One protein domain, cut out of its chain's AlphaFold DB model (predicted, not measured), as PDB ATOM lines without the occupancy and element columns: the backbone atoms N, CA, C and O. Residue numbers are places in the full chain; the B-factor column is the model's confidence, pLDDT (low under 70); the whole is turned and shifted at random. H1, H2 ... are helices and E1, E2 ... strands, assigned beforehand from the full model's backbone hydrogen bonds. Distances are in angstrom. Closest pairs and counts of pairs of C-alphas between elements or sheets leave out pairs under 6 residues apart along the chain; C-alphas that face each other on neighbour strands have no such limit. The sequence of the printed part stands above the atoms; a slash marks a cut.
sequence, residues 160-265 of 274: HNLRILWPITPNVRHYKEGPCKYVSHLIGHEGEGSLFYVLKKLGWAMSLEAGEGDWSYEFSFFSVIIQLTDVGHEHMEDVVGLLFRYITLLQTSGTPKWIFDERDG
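What this domain is: This is residues 160 to 265 of the 274 residues of an uncharacterized protein of Triticum turgidum subsp. durum (UniProt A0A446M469). A twisted sheet of three long strands has helices over one face and its other face bare. H2 and H3 follow one another over the edge strand E2, the long helix H5 slants over the same face, short H4 sits at the end of the sheet where E1 begins, and H6 lies beyond H2, away from the sheet. The sheet's order is E1 - E3 - E2, all antiparallel. The 106 printed residues have six named helices and three named strands, in the order E1 H1 H2 H3 E2 E3 H4 H5 H6, and the class is mixed, helices and strands. The whole is compact, with a radius of gyration of the C-alphas of 14.3 A and spans of 40 by 29 by 22 A.

Where its parts are: E1, residues 160 to 168, begins with C-alpha 160 at (31.100, 36.057, -39.443) and is 25.8 A long. E3, residues 220 to 228, is 25.0 A long, and E2, residues 205 to 213, 21.6 A. H5, residues 236 to 253, is the longest helix, 25.7 A, with C-alpha 236 at (30.720, 31.739, -30.573). H2 is residues 179 to 187, 12.5 A, and H3 residues 195 to 201, 10.0 A. H1 is residues 171 to 174 and H4 residues 230 to 234. H6, residues 257 to 265, is 11.7 A long and ends with C-alpha 265 at (-4.335, 31.698, -38.798).

How they stand to each other: E1 and E3 are antiparallel at 163 degrees, with N 166 and O 222 within hydrogen-bond range at 2.8 A. E2 and E3 form a hairpin at 172 degrees, with N 223 and O 211 at 2.8 A. H2, H3 and H5 on one face of the sheet make two layers, helices on a sheet. H2 is over E2 at a height of 7.4 A; its closest C-alphas to E2 are Ser 184 and Ala 210, 5.0 A. H3 is also over E2, at 8.1 A, and both run along the strands. H5, at 8.8 A, is only just over E3, with 3 C-alphas falling on it, slantwise at 52 degrees on the local plane. With residues 239 to 246 alone it touches H3, closest C-alphas Leu 195 and Tyr 246, 6.6 A, at a steep tilt of 45 degrees, opposite ways. H4, on the same face, is only just over none of the strands, with 2 C-alphas falling on E1. H1 only grazes the sheet with residues 171 to 172. H6 is not on the sheet and only just touches H2, with 3 pairs of C-alphas within 8 A, closest Tyr 182 and Phe 260, 6.7 A, about perpendicular at 83 degrees. Every O i to N i+4 pair is within hydrogen-bond range in H2, H3, H4, H5 and H6; H1 is too short for one.

The domain as a whole: The C-alphas farthest apart, Lys 176 and Glu 234, are 40.7 A apart. The printed part has no cut and no long link. Its mean pLDDT is 92.8, and residue 265 alone is under 70.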
ATOM      1  N   HIS A 160      31.089  37.322 -40.172       91.19
ATOM      2  CA  HIS A 160      31.100  36.057 -39.443       91.19
ATOM      3  C   HIS A 160      29.721  35.389 -39.549       91.19
ATOM      4  O   HIS A 160      28.697  36.020 -39.295       91.19
ATOM      5  N   ASN A 161      29.678  34.111 -39.929       91.62
ATOM      6  CA  ASN A 161      28.442  33.335 -40.048       91.62
ATOM      7  C   ASN A 161      28.602  32.009 -39.291       91.62
ATOM      8  O   ASN A 161      29.595  31.301 -39.468       91.62
ATOM      9  N   LEU A 162      27.633  31.699 -38.431       93.94
ATOM     10  CA  LEU A 162      27.540  30.463 -37.667       93.94
ATOM     11  C   LEU A 162      26.301  29.684 -38.130       93.94
ATOM     12  O   LEU A 162      25.174  30.043 -37.791       93.94
ATOM     13  N   ARG A 163      26.521  28.595 -38.875       93.94
ATOM     14  CA  ARG A 163      25.474  27.670 -39.332       93.94
ATOM     15  C   ARG A 163      25.540  26.369 -38.531       93.94
ATOM     16  O   ARG A 163      26.517  25.631 -38.626       93.94
ATOM     17  N   ILE A 164      24.496  26.084 -37.758       94.25
ATOM     18  CA  ILE A 164      24.301  24.814 -37.048       94.25
ATOM     19  C   ILE A 164      23.292  23.984 -37.845       94.25
ATOM     20  O   ILE A 164      22.271  24.520 -38.276       94.25
ATOM     21  N   LEU A 165      23.560  22.691 -38.041       93.12
ATOM     22  CA  LEU A 165      22.669  21.772 -38.754       93.12
ATOM     23  C   LEU A 165      22.346  20.531 -37.922       93.12
ATOM     24  O   LEU A 165      23.198  20.019 -37.194       93.12
ATOM     25  N   TRP A 166      21.141  19.998 -38.117       93.19
ATOM     26  CA  TRP A 166      20.700  18.718 -37.571       93.19
ATOM     27  C   TRP A 166      20.066  17.840 -38.657       93.19
ATOM     28  O   TRP A 166      19.228  18.336 -39.415       93.19
ATOM     29  N   PRO A 167      20.395  16.537 -38.704       91.81
ATOM     30  CA  PRO A 167      19.694  15.570 -39.544       91.81
ATOM     31  C   PRO A 167      18.261  15.358 -39.030       91.81
ATOM     32  O   PRO A 167      18.070  15.108 -37.837       91.81
ATOM     33  N   ILE A 168      17.249  15.435 -39.900       91.19
ATOM     34  CA  ILE A 168      15.834  15.289 -39.513       91.19
ATOM     35  C   ILE A 168      15.012  14.427 -40.484       91.19
ATOM     36  O   ILE A 168      15.354  14.222 -41.650       91.19
ATOM     37  N   THR A 169      13.867  13.953 -39.988       89.44
ATOM     38  CA  THR A 169      12.775  13.433 -40.821       89.44
ATOM     39  C   THR A 169      12.161  14.584 -41.633       89.44
ATOM     40  O   THR A 169      11.774  15.578 -41.018       89.44
ATOM     41  N   PRO A 170      11.990  14.455 -42.963       88.69
ATOM     42  CA  PRO A 170      11.383  15.497 -43.794       88.69
ATOM     43  C   PRO A 170       9.990  15.932 -43.323       88.69
ATOM     44  O   PRO A 170       9.088  15.099 -43.170       88.69
ATOM     45  N   ASN A 171       9.765  17.240 -43.205       88.69
ATOM     46  CA  ASN A 171       8.475  17.834 -42.857       88.69
ATOM     47  C   ASN A 171       7.393  17.509 -43.899       88.69
ATOM     48  O   ASN A 171       6.215  17.500 -43.561       88.69
ATOM     49  N   VAL A 172       7.757  17.177 -45.147       85.69
ATOM     50  CA  VAL A 172       6.798  16.705 -46.169       85.69
ATOM     51  C   VAL A 172       6.050  15.430 -45.738       85.69
ATOM     52  O   VAL A 172       4.898  15.240 -46.126       85.69
ATOM     53  N   ARG A 173       6.637  14.595 -44.861       88.00
ATOM     54  CA  ARG A 173       5.957  13.428 -44.255       88.00
ATOM     55  C   ARG A 173       4.892  13.821 -43.218       88.00
ATOM     56  O   ARG A 173       4.012  13.018 -42.925       88.00
ATOM     57  N   HIS A 174       4.951  15.052 -42.709       90.12
ATOM     58  CA  HIS A 174       4.083  15.628 -41.673       90.12
ATOM     59  C   HIS A 174       3.587  17.024 -42.089       90.12
ATOM     60  O   HIS A 174       3.591  17.976 -41.309       90.12
ATOM     61  N   TYR A 175       3.232  17.187 -43.369       87.31
ATOM     62  CA  TYR A 175       3.036  18.512 -43.969       87.31
ATOM     63  C   TYR A 175       1.818  19.276 -43.422       87.31
ATOM     64  O   TYR A 175       1.754  20.494 -43.584       87.31
ATOM     65  N   LYS A 176       0.866  18.570 -42.791       88.31
ATOM     66  CA  LYS A 176      -0.333  19.143 -42.155       88.31
ATOM     67  C   LYS A 176      -0.044  19.618 -40.734       88.31
ATOM     68  O   LYS A 176      -0.560  20.636 -40.297       88.31
ATOM     69  N   GLU A 177       0.791  18.872 -40.022       89.50
ATOM     70  CA  GLU A 177       1.225  19.154 -38.657       89.50
ATOM     71  C   GLU A 177       2.353  20.204 -38.650       89.50
ATOM     72  O   GLU A 177       2.513  20.970 -37.701       89.50
ATOM     73  N   GLY A 178       3.137  20.266 -39.731       89.94
ATOM     74  CA  GLY A 178       4.214  21.231 -39.941       89.94
ATOM     75  C   GLY A 178       5.184  21.370 -38.759       89.94
ATOM     76  O   GLY A 178       5.446  22.511 -38.366       89.94
ATOM     77  N   PRO A 179       5.698  20.277 -38.155       91.44
ATOM     78  CA  PRO A 179       6.529  20.356 -36.954       91.44
ATOM     79  C   PRO A 179       7.782  21.218 -37.161       91.44
ATOM     80  O   PRO A 179       8.107  22.038 -36.304       91.44
ATOM     81  N   CYS A 180       8.443  21.120 -38.318       92.19
ATOM     82  CA  CYS A 180       9.626  21.929 -38.611       92.19
ATOM     83  C   CYS A 180       9.267  23.414 -38.752       92.19
ATOM     84  O   CYS A 180      10.001  24.250 -38.239       92.19
ATOM     85  N   LYS A 181       8.100  23.737 -39.335       90.50
ATOM     86  CA  LYS A 181       7.572  25.116 -39.418       90.50
ATOM     87  C   LYS A 181       7.223  25.710 -38.049       90.50
ATOM     88  O   LYS A 181       7.304  26.918 -37.865       90.50
ATOM     89  N   TYR A 182       6.787  24.879 -37.099       93.31
ATOM     90  CA  TYR A 182       6.506  25.307 -35.724       93.31
ATOM     91  C   TYR A 182       7.806  25.634 -34.974       93.31
ATOM     92  O   TYR A 182       7.932  26.699 -34.374       93.31
ATOM     93  N   VAL A 183       8.803  24.748 -35.062       94.25
ATOM     94  CA  VAL A 183      10.110  24.942 -34.414       94.25
ATOM     95  C   VAL A 183      10.896  26.091 -35.057       94.25
ATOM     96  O   VAL A 183      11.496  26.884 -34.333       94.25
ATOM     97  N   SER A 184      10.857  26.243 -36.386       94.81
ATOM     98  CA  SER A 184      11.520  27.353 -37.082       94.81
ATOM     99  C   SER A 184      10.918  28.710 -36.723       94.81
ATOM    100  O   SER A 184      11.669  29.646 -36.474       94.81
ATOM    101  N   HIS A 185       9.588  28.807 -36.627       94.19
ATOM    102  CA  HIS A 185       8.901  30.031 -36.205       94.19
ATOM    103  C   HIS A 185       9.309  30.475 -34.791       94.19
ATOM    104  O   HIS A 185       9.466  31.668 -34.552       94.19
ATOM    105  N   LEU A 186       9.528  29.528 -33.871       95.56
ATOM    106  CA  LEU A 186       9.951  29.823 -32.499       95.56
ATOM    107  C   LEU A 186      11.438  30.182 -32.392       95.56
ATOM    108  O   LEU A 186      11.782  31.177 -31.762       95.56
ATOM    109  N   ILE A 187      12.329  29.397 -33.007       96.94
ATOM    110  CA  ILE A 187      13.780  29.654 -32.941       96.94
ATOM    111  C   ILE A 187      14.149  30.922 -33.728       96.94
ATOM    112  O   ILE A 187      14.955  31.713 -33.246       96.94
ATOM    113  N   GLY A 188      13.524  31.136 -34.890       95.88
ATOM    114  CA  GLY A 188      13.671  32.325 -35.737       95.88
ATOM    115  C   GLY A 188      12.778  33.510 -35.352       95.88
ATOM    116  O   GLY A 188      12.609  34.422 -36.156       95.88
ATOM    117  N   HIS A 189      12.166  33.515 -34.165       94.81
ATOM    118  CA  HIS A 189      11.385  34.662 -33.705       94.81
ATOM    119  C   HIS A 189      12.309  35.850 -33.384       94.81
ATOM    120  O   HIS A 189      13.322  35.674 -32.710       94.81
ATOM    121  N   GLU A 190      11.949  37.070 -33.799       94.19
ATOM    122  CA  GLU A 190      12.751  38.279 -33.520       94.19
ATOM    123  C   GLU A 190      12.247  39.125 -32.336       94.19
ATOM    124  O   GLU A 190      12.970  39.993 -31.839       94.19
ATOM    125  N   GLY A 191      11.012  38.902 -31.872       92.81
ATOM    126  CA  GLY A 191      10.393  39.704 -30.812       92.81
ATOM    127  C   GLY A 191      11.054  39.548 -29.436       92.81
ATOM    128  O   GLY A 191      11.890  38.669 -29.218       92.81
ATOM    129  N   GLU A 192      10.668  40.398 -28.484       95.38
ATOM    130  CA  GLU A 192      11.207  40.377 -27.117       95.38
ATOM    131  C   GLU A 192      11.049  38.996 -26.448       95.38
ATOM    132  O   GLU A 192      10.039  38.314 -26.612       95.38
ATOM    133  N   GLY A 193      12.087  38.560 -25.728       91.31
ATOM    134  CA  GLY A 193      12.168  37.222 -25.126       91.31
ATOM    135  C   GLY A 193      12.638  36.103 -26.068       91.31
ATOM    136  O   GLY A 193      12.868  34.986 -25.606       91.31
ATOM    137  N   SER A 194      12.828  36.376 -27.363       96.56
ATOM    138  CA  SER A 194      13.448  35.426 -28.298       96.56
ATOM    139  C   SER A 194      14.957  35.254 -28.084       96.56
ATOM    140  O   SER A 194      15.632  36.109 -27.501       96.56
ATOM    141  N   LEU A 195      15.505  34.167 -28.638       97.75
ATOM    142  CA  LEU A 195      16.949  33.957 -28.744       97.75
ATOM    143  C   LEU A 195      17.634  35.120 -29.478       97.75
ATOM    144  O   LEU A 195      18.613  35.669 -28.971       97.75
ATOM    145  N   PHE A 196      17.105  35.534 -30.634       98.06
ATOM    146  CA  PHE A 196      17.701  36.618 -31.413       98.06
ATOM    147  C   PHE A 196      17.690  37.949 -30.656       98.06
ATOM    148  O   PHE A 196      18.705  38.643 -30.642       98.06
ATOM    149  N   TYR A 197      16.604  38.280 -29.950       97.81
ATOM    150  CA  TYR A 197      16.535  39.484 -29.116       97.81
ATOM    151  C   TYR A 197      17.647  39.517 -28.057       97.81
ATOM    152  O   TYR A 197      18.289  40.551 -27.884       97.81
ATOM    153  N   VAL A 198      17.934  38.388 -27.396       97.81
ATOM    154  CA  VAL A 198      19.040  38.288 -26.425       97.81
ATOM    155  C   VAL A 198      20.398  38.474 -27.110       97.81
ATOM    156  O   VAL A 198      21.183  39.315 -26.674       97.81
ATOM    157  N   LEU A 199      20.664  37.763 -28.210       98.19
ATOM    158  CA  LEU A 199      21.929  37.873 -28.953       98.19
ATOM    159  C   LEU A 199      22.167  39.296 -29.495       98.19
ATOM    160  O   LEU A 199      23.282  39.813 -29.431       98.19
ATOM    161  N   LYS A 200      21.109  39.963 -29.966       97.62
ATOM    162  CA  LYS A 200      21.121  41.348 -30.458       97.62
ATOM    163  C   LYS A 200      21.344  42.360 -29.331       97.62
ATOM    164  O   LYS A 200      22.092  43.316 -29.512       97.62
ATOM    165  N   LYS A 201      20.764  42.139 -28.142       97.69
ATOM    166  CA  LYS A 201      20.995  42.967 -26.937       97.69
ATOM    167  C   LYS A 201      22.416  42.842 -26.383       97.69
ATOM    168  O   LYS A 201      22.921  43.815 -25.834       97.69
ATOM    169  N   LEU A 202      23.048  41.678 -26.542       97.69
ATOM    170  CA  LEU A 202      24.462  41.454 -26.215       97.69
ATOM    171  C   LEU A 202      25.421  41.993 -27.295       97.69
ATOM    172  O   LEU A 202      26.628  42.024 -27.079       97.69
ATOM    173  N   GLY A 203      24.900  42.428 -28.449       97.88
ATOM    174  CA  GLY A 203      25.702  42.887 -29.584       97.88
ATOM    175  C   GLY A 203      26.421  41.759 -30.329       97.88
ATOM    176  O   GLY A 203      27.399  42.029 -31.019       97.88
ATOM    177  N   TRP A 204      25.969  40.508 -30.185       98.44
ATOM    178  CA  TRP A 204      26.611  39.313 -30.750       98.44
ATOM    179  C   TRP A 204      26.069  38.914 -32.132       98.44
ATOM    180  O   TRP A 204      26.810  38.325 -32.915       98.44
ATOM    181  N   ALA A 205      24.809  39.227 -32.456       97.88
ATOM    182  CA  ALA A 205      24.181  38.828 -33.722       97.88
ATOM    183  C   ALA A 205      23.497  39.988 -34.463       97.88
ATOM    184  O   ALA A 205      22.870  40.855 -33.851       97.88
ATOM    185  N   MET A 206      23.585  39.943 -35.794       96.50
ATOM    186  CA  MET A 206      22.985  40.881 -36.750       96.50
ATOM    187  C   MET A 206      21.667  40.358 -37.337       96.50
ATOM    188  O   MET A 206      20.726  41.136 -37.487       96.50
ATOM    189  N   SER A 207      21.583  39.051 -37.601       97.00
ATOM    190  CA  SER A 207      20.357  38.318 -37.954       97.00
ATOM    191  C   SER A 207      20.402  36.892 -37.394       97.00
ATOM    192  O   SER A 207      21.474  36.389 -37.032       97.00
ATOM    193  N   LEU A 208      19.240  36.241 -37.318       97.69
ATOM    194  CA  LEU A 208      19.114  34.814 -37.042       97.69
ATOM    195  C   LEU A 208      17.979  34.238 -37.887       97.69
ATOM    196  O   LEU A 208      16.853  34.722 -37.832       97.69
ATOM    197  N   GLU A 209      18.275  33.175 -38.622       96.44
ATOM    198  CA  GLU A 209      17.324  32.443 -39.454       96.44
ATOM    199  C   GLU A 209      17.278  30.978 -39.006       96.44
ATOM    200  O   GLU A 209      18.285  30.409 -38.583       96.44
ATOM    201  N   ALA A 210      16.106  30.352 -39.085       97.00
ATOM    202  CA  ALA A 210      15.915  28.946 -38.744       97.00
ATOM    203  C   ALA A 210      14.953  28.294 -39.740       97.00
ATOM    204  O   ALA A 210      13.948  28.902 -40.111       97.00
ATOM    205  N   GLY A 211      15.219  27.058 -40.162       94.75
ATOM    206  CA  GLY A 211      14.381  26.409 -41.171       94.75
ATOM    207  C   GLY A 211      14.822  25.015 -41.605       94.75
ATOM    208  O   GLY A 211      15.908  24.539 -41.282       94.75
ATOM    209  N   GLU A 212      13.935  24.368 -42.357       91.94
ATOM    210  CA  GLU A 212      14.186  23.120 -43.077       91.94
ATOM    211  C   GLU A 212      14.849  23.416 -44.431       91.94
ATOM    212  O   GLU A 212      14.385  24.279 -45.175       91.94
ATOM    213  N   GLY A 213      15.908  22.679 -44.761       85.00
ATOM    214  CA  GLY A 213      16.624  22.755 -46.031       85.00
ATOM    215  C   GLY A 213      17.014  21.372 -46.555       85.00
ATOM    216  O   GLY A 213      16.759  20.346 -45.915       85.00
ATOM    217  N   ASP A 214      17.625  21.354 -47.742       71.69
ATOM    218  CA  ASP A 214      18.288  20.176 -48.325       71.69
ATOM    219  C   ASP A 214      17.451  18.889 -48.268       71.69
ATOM    220  O   ASP A 214      17.922  17.818 -47.877       71.69
ATOM    221  N   TRP A 215      16.162  19.017 -48.592       75.31
ATOM    222  CA  TRP A 215      15.168  17.983 -48.350       75.31
ATOM    223  C   TRP A 215      14.951  17.054 -49.546       75.31
ATOM    224  O   TRP A 215      15.069  17.414 -50.716       75.31
ATOM    225  N   SER A 216      14.564  15.830 -49.218       79.88
ATOM    226  CA  SER A 216      14.049  14.811 -50.123       79.88
ATOM    227  C   SER A 216      12.842  14.131 -49.469       79.88
ATOM    228  O   SER A 216      12.423  14.496 -48.371       79.88
ATOM    229  N   TYR A 217      12.286  13.094 -50.096       81.19
ATOM    230  CA  TYR A 217      11.289  12.257 -49.424       81.19
ATOM    231  C   TYR A 217      11.870  11.390 -48.294       81.19
ATOM    232  O   TYR A 217      11.080  10.872 -47.506       81.19
ATOM    233  N   GLU A 218      13.195  11.221 -48.191       85.50
ATOM    234  CA  GLU A 218      13.857  10.301 -47.243       85.50
ATOM    235  C   GLU A 218      14.571  11.016 -46.085       85.50
ATOM    236  O   GLU A 218      14.472  10.571 -44.942       85.50
ATOM    237  N   PHE A 219      15.229  12.144 -46.363       88.81
ATOM    238  CA  PHE A 219      16.014  12.930 -45.404       88.81
ATOM    239  C   PHE A 219      15.858  14.438 -45.634       88.81
ATOM    240  O   PHE A 219      15.525  14.866 -46.740       88.81
ATOM    241  N   SER A 220      16.122  15.235 -44.601       90.44
ATOM    242  CA  SER A 220      16.262  16.692 -44.677       90.44
ATOM    243  C   SER A 220      17.164  17.184 -43.540       90.44
ATOM    244  O   SER A 220      17.432  16.441 -42.593       90.44
ATOM    245  N   PHE A 221      17.624  18.431 -43.619       92.25
ATOM    246  CA  PHE A 221      18.373  19.094 -42.563       92.25
ATOM    247  C   PHE A 221      17.556  20.248 -41.973       92.25
ATOM    248  O   PHE A 221      17.070  21.112 -42.701       92.25
ATOM    249  N   PHE A 222      17.447  20.306 -40.646       94.81
ATOM    250  CA  PHE A 222      17.067  21.542 -39.964       94.81
ATOM    251  C   PHE A 222      18.332  22.365 -39.753       94.81
ATOM    252  O   PHE A 222      19.356  21.812 -39.349       94.81
ATOM    253  N   SER A 223      18.278  23.670 -39.993       95.56
ATOM    254  CA  SER A 223      19.414  24.559 -39.769       95.56
ATOM    255  C   SER A 223      19.028  25.814 -39.001       95.56
ATOM    256  O   SER A 223      17.883  26.267 -39.054       95.56
ATOM    257  N   VAL A 224      20.005  26.353 -38.273       97.56
ATOM    258  CA  VAL A 224      19.977  27.689 -37.676       97.56
ATOM    259  C   VAL A 224      21.209  28.425 -38.185       97.56
ATOM    260  O   VAL A 224      22.326  27.930 -38.035       97.56
ATOM    261  N   ILE A 225      20.996  29.576 -38.812       96.06
ATOM    262  CA  ILE A 225      22.022  30.441 -39.399       96.06
ATOM    263  C   ILE A 225      22.040  31.729 -38.580       96.06
ATOM    264  O   ILE A 225      21.001  32.356 -38.393       96.06
ATOM    265  N   ILE A 226      23.206  32.123 -38.074       97.06
ATOM    266  CA  ILE A 226      23.376  33.340 -37.276       97.06
ATOM    267  C   ILE A 226      24.479  34.179 -37.914       97.06
ATOM    268  O   ILE A 226      25.638  33.760 -37.958       97.06
ATOM    269  N   GLN A 227      24.131  35.380 -38.381       96.31
ATOM    270  CA  GLN A 227      25.130  36.369 -38.782       96.31
ATOM    271  C   GLN A 227      25.672  37.026 -37.511       96.31
ATOM    272  O   GLN A 227      24.937  37.707 -36.794       96.31
ATOM    273  N   LEU A 228      26.942  36.782 -37.208       97.00
ATOM    274  CA  LEU A 228      27.615  37.262 -36.007       97.00
ATOM    275  C   LEU A 228      28.299  38.608 -36.259       97.00
ATOM    276  O   LEU A 228      28.771  38.893 -37.360       97.00
ATOM    277  N   THR A 229      28.395  39.416 -35.207       97.06
ATOM    278  CA  THR A 229      29.357  40.523 -35.152       97.06
ATOM    279  C   THR A 229      30.756  39.986 -34.843       97.06
ATOM    280  O   THR A 229      30.904  38.855 -34.381       97.06
ATOM    281  N   ASP A 230      31.783  40.819 -35.004       95.50
ATOM    282  CA  ASP A 230      33.159  40.498 -34.595       95.50
ATOM    283  C   ASP A 230      33.224  40.089 -33.104       95.50
ATOM    284  O   ASP A 230      33.900  39.135 -32.734       95.50
ATOM    285  N   VAL A 231      32.432  40.745 -32.243       96.88
ATOM    286  CA  VAL A 231      32.298  40.393 -30.814       96.88
ATOM    287  C   VAL A 231      31.563  39.058 -30.628       96.88
ATOM    288  O   VAL A 231      31.943  38.251 -29.785       96.88
ATOM    289  N   GLY A 232      30.523  38.799 -31.425       97.25
ATOM    290  CA  GLY A 232      29.806  37.523 -31.422       97.25
ATOM    291  C   GLY A 232      30.646  36.344 -31.915       97.25
ATOM    292  O   GLY A 232      30.373  35.211 -31.526       97.25
ATOM    293  N   HIS A 233      31.677  36.592 -32.729       95.06
ATOM    294  CA  HIS A 233      32.631  35.570 -33.158       95.06
ATOM    295  C   HIS A 233      33.503  35.075 -31.999       95.06
ATOM    296  O   HIS A 233      33.600  33.868 -31.785       95.06
ATOM    297  N   GLU A 234      34.057  35.993 -31.203       96.06
ATOM    298  CA  GLU A 234      34.813  35.653 -29.987       96.06
ATOM    299  C   GLU A 234      33.929  34.935 -28.943       96.06
ATOM    300  O   GLU A 234      34.399  34.062 -28.217       96.06
ATOM    301  N   HIS A 235      32.623  35.233 -28.925       97.06
ATOM    302  CA  HIS A 235      31.614  34.584 -28.077       97.06
ATOM    303  C   HIS A 235      30.875  33.400 -28.739       97.06
ATOM    304  O   HIS A 235      29.811  32.996 -28.267       97.06
ATOM    305  N   MET A 236      31.407  32.798 -29.811       95.06
ATOM    306  CA  MET A 236      30.720  31.739 -30.573       95.06
ATOM    307  C   MET A 236      30.221  30.569 -29.699       95.06
ATOM    308  O   MET A 236      29.093  30.106 -29.881       95.06
ATOM    309  N   GLU A 237      31.003  30.130 -28.707       95.12
ATOM    310  CA  GLU A 237      30.597  29.045 -27.797       95.12
ATOM    311  C   GLU A 237      29.445  29.459 -26.858       95.12
ATOM    312  O   GLU A 237      28.541  28.657 -26.608       95.12
ATOM    313  N   ASP A 238      29.401  30.722 -26.413       97.75
ATOM    314  CA  ASP A 238      28.279  31.271 -25.642       97.75
ATOM    315  C   ASP A 238      27.009  31.391 -26.501       97.75
ATOM    316  O   ASP A 238      25.912  31.081 -26.029       97.75
ATOM    317  N   VAL A 239      27.138  31.786 -27.775       98.19
ATOM    318  CA  VAL A 239      26.019  31.847 -28.736       98.19
ATOM    319  C   VAL A 239      25.405  30.458 -28.937       98.19
ATOM    320  O   VAL A 239      24.186  30.297 -28.837       98.19
ATOM    321  N   VAL A 240      26.240  29.435 -29.154       97.19
ATOM    322  CA  VAL A 240      25.799  28.030 -29.240       97.19
ATOM    323  C   VAL A 240      25.164  27.578 -27.918       97.19
ATOM    324  O   VAL A 240      24.103  26.948 -27.924       97.19
ATOM    325  N   GLY A 241      25.748  27.949 -26.776       97.12
ATOM    326  CA  GLY A 241      25.197  27.670 -25.448       97.12
ATOM    327  C   GLY A 241      23.812  28.287 -25.216       97.12
ATOM    328  O   GLY A 241      22.930  27.627 -24.659       97.12
ATOM    329  N   LEU A 242      23.581  29.522 -25.671       98.06
ATOM    330  CA  LEU A 242      22.274  30.184 -25.620       98.06
ATOM    331  C   LEU A 242      21.252  29.513 -26.546       98.06
ATOM    332  O   LEU A 242      20.117  29.299 -26.121       98.06
ATOM    333  N   LEU A 243      21.651  29.115 -27.758       98.19
ATOM    334  CA  LEU A 243      20.790  28.373 -28.686       98.19
ATOM    335  C   LEU A 243      20.326  27.036 -28.084       98.19
ATOM    336  O   LEU A 243      19.127  26.759 -28.062       98.19
ATOM    337  N   PHE A 244      21.235  26.239 -27.516       97.19
ATOM    338  CA  PHE A 244      20.849  24.984 -26.860       97.19
ATOM    339  C   PHE A 244      19.997  25.204 -25.601       97.19
ATOM    340  O   PHE A 244      19.030  24.469 -25.399       97.19
ATOM    341  N   ARG A 245      20.259  26.249 -24.800       96.81
ATOM    342  CA  ARG A 245      19.373  26.633 -23.681       96.81
ATOM    343  C   ARG A 245      17.970  27.020 -24.157       96.81
ATOM    344  O   ARG A 245      16.997  26.640 -23.511       96.81
ATOM    345  N   TYR A 246      17.852  27.727 -25.282       97.12
ATOM    346  CA  TYR A 246      16.558  28.069 -25.875       97.12
ATOM    347  C   TYR A 246      15.820  26.815 -26.371       97.12
ATOM    348  O   TYR A 246      14.639  26.642 -26.080       97.12
ATOM    349  N   ILE A 247      16.522  25.871 -27.006       96.31
ATOM    350  CA  ILE A 247      15.957  24.563 -27.385       96.31
ATOM    351  C   ILE A 247      15.448  23.798 -26.146       96.31
ATOM    352  O   ILE A 247      14.335  23.273 -26.172       96.31
ATOM    353  N   THR A 248      16.190  23.787 -25.030       96.62
ATOM    354  CA  THR A 248      15.724  23.192 -23.759       96.62
ATOM    355  C   THR A 248      14.513  23.926 -23.162       96.62
ATOM    356  O   THR A 248      13.623  23.286 -22.597       96.62
ATOM    357  N   LEU A 249      14.421  25.251 -23.313       95.31
ATOM    358  CA  LEU A 249      13.240  26.017 -22.902       95.31
ATOM    359  C   LEU A 249      12.002  25.619 -23.718       95.31
ATOM    360  O   LEU A 249      10.946  25.384 -23.131       95.31
ATOM    361  N   LEU A 250      12.125  25.470 -25.042       94.06
ATOM    362  CA  LEU A 250      11.028  24.989 -25.891       94.06
ATOM    363  C   LEU A 250      10.611  23.556 -25.512       94.06
ATOM    364  O   LEU A 250       9.427  23.274 -25.360       94.06
ATOM    365  N   GLN A 251      11.579  22.665 -25.272       93.56
ATOM    366  CA  GLN A 251      11.317  21.285 -24.838       93.56
ATOM    367  C   GLN A 251      10.572  21.201 -23.496       93.56
ATOM    368  O   GLN A 251       9.718  20.333 -23.330       93.56
ATOM    369  N   THR A 252      10.873  22.088 -22.542       95.25
ATOM    370  CA  THR A 252      10.241  22.090 -21.207       95.25
ATOM    371  C   THR A 252       8.930  22.876 -21.151       95.25
ATOM    372  O   THR A 252       8.071  22.557 -20.331       95.25
ATOM    373  N   SER A 253       8.739  23.850 -22.045       90.94
ATOM    374  CA  SER A 253       7.491  24.622 -22.190       90.94
ATOM    375  C   SER A 253       6.405  23.867 -22.975       90.94
ATOM    376  O   SER A 253       5.231  24.236 -22.922       90.94
ATOM    377  N   GLY A 254       6.782  22.804 -23.696       89.50
ATOM    378  CA  GLY A 254       5.889  22.015 -24.544       89.50
ATOM    379  C   GLY A 254       5.462  22.763 -25.811       89.50
ATOM    380  O   GLY A 254       6.127  23.693 -26.259       89.50
ATOM    381  N   THR A 255       4.343  22.348 -26.408       90.06
ATOM    382  CA  THR A 255       3.840  22.905 -27.677       90.06
ATOM    383  C   THR A 255       2.456  23.545 -27.498       90.06
ATOM    384  O   THR A 255       1.439  22.884 -27.738       90.06
ATOM    385  N   PRO A 256       2.364  24.817 -27.058       90.88
ATOM    386  CA  PRO A 256       1.093  25.528 -26.977       90.88
ATOM    387  C   PRO A 256       0.375  25.569 -28.332       90.88
ATOM    388  O   PRO A 256       0.903  26.089 -29.319       90.88
ATOM    389  N   LYS A 257      -0.858  25.044 -28.371       90.12
ATOM    390  CA  LYS A 257      -1.679  24.976 -29.592       90.12
ATOM    391  C   LYS A 257      -1.971  26.357 -30.194       90.12
ATOM    392  O   LYS A 257      -2.019  26.471 -31.413       90.12
ATOM    393  N   TRP A 258      -2.092  27.404 -29.376       92.25
ATOM    394  CA  TRP A 258      -2.366  28.757 -29.873       92.25
ATOM    395  C   TRP A 258      -1.274  29.286 -30.819       92.25
ATOM    396  O   TRP A 258      -1.602  30.015 -31.740       92.25
ATOM    397  N   ILE A 259      -0.014  28.859 -30.663       91.00
ATOM    398  CA  ILE A 259       1.105  29.248 -31.543       91.00
ATOM    399  C   ILE A 259       0.969  28.580 -32.922       91.00
ATOM    400  O   ILE A 259       1.291  29.170 -33.948       91.00
ATOM    401  N   PHE A 260       0.454  27.347 -32.963       89.00
ATOM    402  CA  PHE A 260       0.131  26.654 -34.214       89.00
ATOM    403  C   PHE A 260      -1.071  27.328 -34.893       89.00
ATOM    404  O   PHE A 260      -1.030  27.594 -36.090       89.00
ATOM    405  N   ASP A 261      -2.111  27.644 -34.114       89.81
ATOM    406  CA  ASP A 261      -3.328  28.291 -34.612       89.81
ATOM    407  C   ASP A 261      -3.084  29.743 -35.057       89.81
ATOM    408  O   ASP A 261      -3.743  30.211 -35.978       89.81
ATOM    409  N   GLU A 262      -2.118  30.446 -34.459       88.00
ATOM    410  CA  GLU A 262      -1.648  31.756 -34.917       88.00
ATOM    411  C   GLU A 262      -0.841  31.624 -36.214       88.00
ATOM    412  O   GLU A 262      -1.174  32.278 -37.200       88.00
ATOM    413  N   ARG A 263       0.151  30.722 -36.266       83.06
ATOM    414  CA  ARG A 263       0.963  30.454 -37.469       83.06
ATOM    415  C   ARG A 263       0.104  30.129 -38.696       83.06
ATOM    416  O   ARG A 263       0.382  30.641 -39.777       83.06
ATOM    417  N   ASP A 264      -0.917  29.289 -38.530       76.12
ATOM    418  CA  ASP A 264      -1.819  28.881 -39.617       76.12
ATOM    419  C   ASP A 264      -3.010  29.842 -39.798       76.12
ATOM    420  O   ASP A 264      -3.663  29.831 -40.842       76.12
ATOM    421  N   GLY A 265      -3.285  30.680 -38.794       65.62
ATOM    422  CA  GLY A 265      -4.335  31.698 -38.798       65.62
ATOM    423  C   GLY A 265      -3.902  33.056 -39.358       65.62
ATOM    424  O   GLY A 265      -4.774  33.842 -39.727       65.62
TER     425      GLY A 265